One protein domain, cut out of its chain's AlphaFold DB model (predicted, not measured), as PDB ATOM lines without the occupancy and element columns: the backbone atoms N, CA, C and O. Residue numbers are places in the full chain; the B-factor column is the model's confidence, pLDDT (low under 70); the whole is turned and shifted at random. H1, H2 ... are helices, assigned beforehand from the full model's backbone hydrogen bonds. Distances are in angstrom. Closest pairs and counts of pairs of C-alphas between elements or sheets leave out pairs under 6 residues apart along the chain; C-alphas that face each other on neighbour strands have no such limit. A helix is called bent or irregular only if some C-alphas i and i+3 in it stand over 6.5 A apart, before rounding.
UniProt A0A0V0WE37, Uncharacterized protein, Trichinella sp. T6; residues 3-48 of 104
ATOM      1  N   MET A   3      36.856  48.286  22.618       85.44
ATOM      2  CA  MET A   3      37.140  49.583  23.263       85.44
ATOM      3  C   MET A   3      35.886  50.430  23.533       85.44
ATOM      4  O   MET A   3      35.910  51.290  24.407       85.44
ATOM      5  N   ALA A   4      34.778  50.186  22.822       88.38
ATOM      6  CA  ALA A   4      33.528  50.904  23.062       88.38
ATOM      7  C   ALA A   4      32.904  50.544  24.422       88.38
ATOM      8  O   ALA A   4      32.171  51.348  24.994       88.38
ATOM      9  N   LEU A   5      33.241  49.371  24.974       90.62
ATOM     10  CA  LEU A   5      32.770  48.934  26.287       90.62
ATOM     11  C   LEU A   5      33.255  49.847  27.419       90.62
ATOM     12  O   LEU A   5      32.591  49.942  28.445       90.62
ATOM     13  N   ALA A   6      34.367  50.564  27.224       88.62
ATOM     14  CA  ALA A   6      34.906  51.475  28.230       88.62
ATOM     15  C   ALA A   6      33.985  52.683  28.478       88.62
ATOM     16  O   ALA A   6      34.101  53.334  29.511       88.62
ATOM     17  N   PHE A   7      33.065  52.966  27.549       88.31
ATOM     18  CA  PHE A   7      32.105  54.066  27.643       88.31
ATOM     19  C   PHE A   7      30.742  53.648  28.198       88.31
ATOM     20  O   PHE A   7      29.884  54.513  28.372       88.31
ATOM     21  N   LEU A   8      30.506  52.359  28.456       91.44
ATOM     22  CA  LEU A   8      29.260  51.893  29.065       91.44
ATOM     23  C   LEU A   8      29.315  52.046  30.590       91.44
ATOM     24  O   LEU A   8      30.383  51.841  31.174       91.44
ATOM     25  N   PRO A   9      28.177  52.314  31.256       91.06
ATOM     26  CA  PRO A   9      28.071  52.121  32.696       91.06
ATOM     27  C   PRO A   9      28.605  50.739  33.086       91.06
ATOM     28  O   PRO A   9      28.292  49.751  32.424       91.06
ATOM     29  N   VAL A  10      29.380  50.660  34.170       88.44
ATOM     30  CA  VAL A  10      30.089  49.435  34.601       88.44
ATOM     31  C   VAL A  10      29.178  48.201  34.640       88.44
ATOM     32  O   VAL A  10      29.579  47.122  34.215       88.44
ATOM     33  N   HIS A  11      27.933  48.361  35.090       89.25
ATOM     34  CA  HIS A  11      26.961  47.269  35.181       89.25
ATOM     35  C   HIS A  11      26.413  46.798  33.818       89.25
ATOM     36  O   HIS A  11      25.905  45.685  33.726       89.25
ATOM     37  N   LEU A  12      26.530  47.606  32.758       93.00
ATOM     38  CA  LEU A  12      26.119  47.259  31.391       93.00
ATOM     39  C   LEU A  12      27.255  46.664  30.554       93.00
ATOM     40  O   LEU A  12      26.994  46.107  29.490       93.00
ATOM     41  N   VAL A  13      28.505  46.754  31.019       91.94
ATOM     42  CA  VAL A  13      29.678  46.239  30.299       91.94
ATOM     43  C   VAL A  13      29.546  44.750  29.934       91.94
ATOM     44  O   VAL A  13      29.798  44.430  28.771       91.94
ATOM     45  N   PRO A  14      29.109  43.838  30.831       91.31
ATOM     46  CA  PRO A  14      28.949  42.426  30.476       91.31
ATOM     47  C   PRO A  14      27.902  42.206  29.378       91.31
ATOM     48  O   PRO A  14      28.163  41.496  28.412       91.31
ATOM     49  N   ALA A  15      26.748  42.873  29.474       93.56
ATOM     50  CA  ALA A  15      25.693  42.775  28.465       93.56
ATOM     51  C   ALA A  15      26.144  43.343  27.110       93.56
ATOM     52  O   ALA A  15      25.885  42.753  26.064       93.56
ATOM     53  N   GLY A  16      26.870  44.465  27.127       93.25
ATOM     54  CA  GLY A  16      27.471  45.047  25.933       93.25
ATOM     55  C   GLY A  16      28.481  44.110  25.274       93.25
ATOM     56  O   GLY A  16      28.482  44.007  24.050       93.25
ATOM     57  N   PHE A  17      29.303  43.407  26.066       93.38
ATOM     58  CA  PHE A  17      30.260  42.423  25.557       93.38
ATOM     59  C   PHE A  17      29.554  41.263  24.851       93.38
ATOM     60  O   PHE A  17      29.922  40.946  23.725       93.38
ATOM     61  N   GLU A  18      28.512  40.688  25.458       93.06
ATOM     62  CA  GLU A  18      27.742  39.600  24.840       93.06
ATOM     63  C   GLU A  18      27.188  40.009  23.471       93.06
ATOM     64  O   GLU A  18      27.402  39.302  22.490       93.06
ATOM     65  N   ILE A  19      26.579  41.200  23.369       93.00
ATOM     66  CA  ILE A  19      26.019  41.723  22.109       93.00
ATOM     67  C   ILE A  19      27.082  41.798  21.010       93.00
ATOM     68  O   ILE A  19      26.829  41.396  19.873       93.00
ATOM     69  N   ILE A  20      28.271  42.314  21.327       91.75
ATOM     70  CA  ILE A  20      29.341  42.445  20.331       91.75
ATOM     71  C   ILE A  20      30.044  41.114  20.042       91.75
ATOM     72  O   ILE A  20      30.694  41.002  19.005       91.75
ATOM     73  N   ASN A  21      29.919  40.124  20.929       91.44
ATOM     74  CA  ASN A  21      30.541  38.815  20.786       91.44
ATOM     75  C   ASN A  21      29.752  37.880  19.849       91.44
ATOM     76  O   ASN A  21      30.377  37.065  19.181       91.44
ATOM     77  N   VAL A  22      28.423  38.040  19.716       87.62
ATOM     78  CA  VAL A  22      27.529  37.152  18.926       87.62
ATOM     79  C   VAL A  22      28.004  36.879  17.489       87.62
ATOM     80  O   VAL A  22      27.765  35.799  16.956       87.62
ATOM     81  N   GLY A  23      28.672  37.838  16.844       81.56
ATOM     82  CA  GLY A  23      29.165  37.703  15.467       81.56
ATOM     83  C   GLY A  23      30.651  37.352  15.340       81.56
ATOM     84  O   GLY A  23      31.171  37.311  14.224       81.56
ATOM     85  N   THR A  24      31.360  37.158  16.452       82.94
ATOM     86  CA  THR A  24      32.815  36.978  16.433       82.94
ATOM     87  C   THR A  24      33.153  35.521  16.166       82.94
ATOM     88  O   THR A  24      32.781  34.639  16.928       82.94
ATOM     89  N   SER A  25      33.876  35.261  15.079       82.38
ATOM     90  CA  SER A  25      34.361  33.925  14.732       82.38
ATOM     91  C   SER A  25      35.733  34.006  14.066       82.38
ATOM     92  O   SER A  25      36.154  35.061  13.575       82.38
ATOM     93  N   GLY A  26      36.459  32.887  14.054       86.31
ATOM     94  CA  GLY A  26      37.742  32.781  13.365       86.31
ATOM     95  C   GLY A  26      38.849  33.579  14.056       86.31
ATOM     96  O   GLY A  26      39.048  33.476  15.262       86.31
ATOM     97  N   GLN A  27      39.606  34.376  13.296       84.81
ATOM     98  CA  GLN A  27      40.835  35.022  13.788       84.81
ATOM     99  C   GLN A  27      40.611  36.000  14.957       84.81
ATOM    100  O   GLN A  27      41.530  36.219  15.745       84.81
ATOM    101  N   LEU A  28      39.410  36.577  15.098       88.19
ATOM    102  CA  LEU A  28      39.094  37.491  16.205       88.19
ATOM    103  C   LEU A  28      38.648  36.786  17.490       88.19
ATOM    104  O   LEU A  28      38.624  37.424  18.541       88.19
ATOM    105  N   GLU A  29      38.314  35.498  17.445       91.44
ATOM    106  CA  GLU A  29      37.781  34.792  18.612       91.44
ATOM    107  C   GLU A  29      38.797  34.740  19.760       91.44
ATOM    108  O   GLU A  29      38.459  35.023  20.910       91.44
ATOM    109  N   ALA A  30      40.075  34.523  19.437       92.31
ATOM    110  CA  ALA A  30      41.165  34.566  20.411       92.31
ATOM    111  C   ALA A  30      41.278  35.934  21.115       92.31
ATOM    112  O   ALA A  30      41.546  35.994  22.315       92.31
ATOM    113  N   LEU A  31      41.031  37.035  20.394       91.94
ATOM    114  CA  LEU A  31      41.056  38.383  20.967       91.94
ATOM    115  C   LEU A  31      39.896  38.599  21.946       91.94
ATOM    116  O   LEU A  31      40.094  39.181  23.010       91.94
ATOM    117  N   PHE A  32      38.696  38.132  21.604       92.94
ATOM    118  CA  PHE A  32      37.525  38.256  22.472       92.94
ATOM    119  C   PHE A  32      37.654  37.383  23.721       92.94
ATOM    120  O   PHE A  32      37.367  37.859  24.819       92.94
ATOM    121  N   GLN A  33      38.171  36.159  23.584       92.00
ATOM    122  CA  GLN A  33      38.463  35.297  24.729       92.00
ATOM    123  C   GLN A  33      39.503  35.922  25.660       92.00
ATOM    124  O   GLN A  33      39.281  35.985  26.870       92.00
ATOM    125  N   TYR A  34      40.603  36.438  25.103       91.75
ATOM    126  CA  TYR A  34      41.607  37.168  25.876       91.75
ATOM    127  C   TYR A  34      40.986  38.365  26.605       91.75
ATOM    128  O   TYR A  34      41.192  38.540  27.803       91.75
ATOM    129  N   PHE A  35      40.174  39.165  25.906       90.62
ATOM    130  CA  PHE A  35      39.527  40.327  26.503       90.62
ATOM    131  C   PHE A  35      38.588  39.936  27.651       90.62
ATOM    132  O   PHE A  35      38.611  40.548  28.715       90.62
ATOM    133  N   GLN A  36      37.796  38.882  27.480       91.31
ATOM    134  CA  GLN A  36      36.907  38.393  28.526       91.31
ATOM    135  C   GLN A  36      37.677  37.886  29.754       91.31
ATOM    136  O   GLN A  36      37.288  38.170  30.888       91.31
ATOM    137  N   GLN A  37      38.765  37.143  29.549       90.44
ATOM    138  CA  GLN A  37      39.555  36.583  30.644       90.44
ATOM    139  C   GLN A  37      40.328  37.668  31.395       90.44
ATOM    140  O   GLN A  37      40.207  37.769  32.616       90.44
ATOM    141  N   GLU A  38      41.053  38.525  30.682       87.75
ATOM    142  CA  GLU A  38      41.922  39.503  31.329       87.75
ATOM    143  C   GLU A  38      41.196  40.782  31.733       87.75
ATOM    144  O   GLU A  38      41.431  41.310  32.817       87.75
ATOM    145  N   TRP A  39      40.272  41.284  30.915       85.50
ATOM    146  CA  TRP A  39      39.686  42.610  31.133       85.50
ATOM    147  C   TRP A  39      38.316  42.586  31.813       85.50
ATOM    148  O   TRP A  39      37.985  43.536  32.528       85.50
ATOM    149  N   LEU A  40      37.525  41.520  31.634       87.12
ATOM    150  CA  LEU A  40      36.225  41.377  32.308       87.12
ATOM    151  C   LEU A  40      36.301  40.572  33.609       87.12
ATOM    152  O   LEU A  40      35.547  40.866  34.535       87.12
ATOM    153  N   ARG A  41      37.179  39.563  33.687       84.00
ATOM    154  CA  ARG A  41      37.330  38.720  34.886       84.00
ATOM    155  C   ARG A  41      38.494  39.132  35.784       84.00
ATOM    156  O   ARG A  41      38.288  39.237  36.989       84.00
ATOM    157  N   ALA A  42      39.696  39.317  35.232       79.88
ATOM    158  CA  ALA A  42      40.896  39.553  36.043       79.88
ATOM    159  C   ALA A  42      41.098  41.032  36.420       79.88
ATOM    160  O   ALA A  42      41.457  41.347  37.557       79.88
ATOM    161  N   ALA A  43      40.847  41.959  35.493       72.44
ATOM    162  CA  ALA A  43      40.975  43.386  35.750       72.44
ATOM    163  C   ALA A  43      39.787  43.926  36.556       72.44
ATOM    164  O   ALA A  43      38.621  43.626  36.296       72.44
ATOM    165  N   LYS A  44      40.072  44.827  37.501       75.19
ATOM    166  CA  LYS A  44      39.026  45.640  38.125       75.19
ATOM    167  C   LYS A  44      38.446  46.554  37.042       75.19
ATOM    168  O   LYS A  44      39.128  47.474  36.612       75.19
ATOM    169  N   ILE A  45      37.193  46.341  36.637       71.94
ATOM    170  CA  ILE A  45      36.493  47.177  35.639       71.94
ATOM    171  C   ILE A  45      36.657  48.699  35.879       71.94
ATOM    172  O   ILE A  45      36.864  49.419  34.904       71.94
ATOM    173  N   PRO A  46      36.684  49.208  37.132       70.06
ATOM    174  CA  PRO A  46      36.969  50.621  37.408       70.06
ATOM    175  C   PRO A  46      38.308  51.160  36.877       70.06
ATOM    176  O   PRO A  46      38.460  52.370  36.776       70.06
ATOM    177  N   LEU A  47      39.293  50.307  36.573       73.12
ATOM    178  CA  LEU A  47      40.610  50.736  36.088       73.12
ATOM    179  C   LEU A  47      40.627  51.093  34.598       73.12
ATOM    180  O   LEU A  47      41.456  51.897  34.182       73.12
ATOM    181  N   TRP A  48      39.767  50.470  33.790       80.56
ATOM    182  CA  TRP A  48      39.759  50.656  32.333       80.56
ATOM    183  C   TRP A  48      38.465  51.290  31.813       80.56
ATOM    184  O   TRP A  48      38.417  51.749  30.672       80.56
TER     185      TRP A  48
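AT A GLANCE: This is residues 3 to 48 of the 104 residues of an uncharacterized protein of Trichinella sp. T6 (UniProt A0A0V0WE37). Two longer helices, H2 and H3, run side by side in opposite ways as the two arms of a narrow U, with a small gap between them, and the short helix H1 packs on residues 13 to 17 of H2. The turn of the U is residues 22 to 25, and the last stretch, residues 43 to 48, follows H3 at the other end of the U. The printed part has 46 residues with three named helices, H1, H2 and H3 in that order, and no named strand; the class is all helix. The whole is compact, with a radius of gyration of the C-alphas of 10.4 A, and elongated in outline, spanning 30 by 19 by 14 A.

IN THESE COORDINATES: H1 is residues 3 to 7, beginning with C-alpha 3 at (37.140, 49.583, 23.263). After a tight link of 2 residues comes H2, residues 10 to 21, 17.4 A from first to last C-alpha. H2 is irregular: its C-alphas 11 and 14 are 7.0 A apart. A second tight link, of 4 residues, leads to H3, residues 26 to 42, the longest helix by residues and 23.9 A from first to last C-alpha. H3 begins with C-alpha 26 at (37.742, 32.781, 13.365) and ends with C-alpha 42 at (40.896, 39.553, 36.043). H3 is only just irregular, with C-alphas 27 and 30 at 6.6 A.

HOW THE PARTS SIT: H1 and H2 touch; their closest C-alphas are those of Leu 5 and Val 13, at 5.7 A. H2 touches H1 with residues 13 to 17 alone. H2 and H3 are close but not clearly touching, and their closest C-alphas, those of Asn 21 and Phe 32, are 7.2 A apart. These two helices stand at a shallow tilt of 15 degrees and run opposite ways, 12.8 A from centre to centre. H1 and H3 are apart. Of the O i to N i+4 pairs, 0 of 1 is within hydrogen-bond range in H1, where 2 of 2 O i to N i+3 pairs are, 6 of 8 in H2 and 9 of 13 in H3.

THE WHOLE: The two C-alphas farthest apart are those of Gly 26 and Pro 46, at 29.9 A, while the first and last printed C-alphas, of Met 3 and Trp 48, are 9.5 A apart. The printed part has no cut, and both links between the helices are tight. The mean pLDDT of the printed part is 87.2, and no printed residue is under 70.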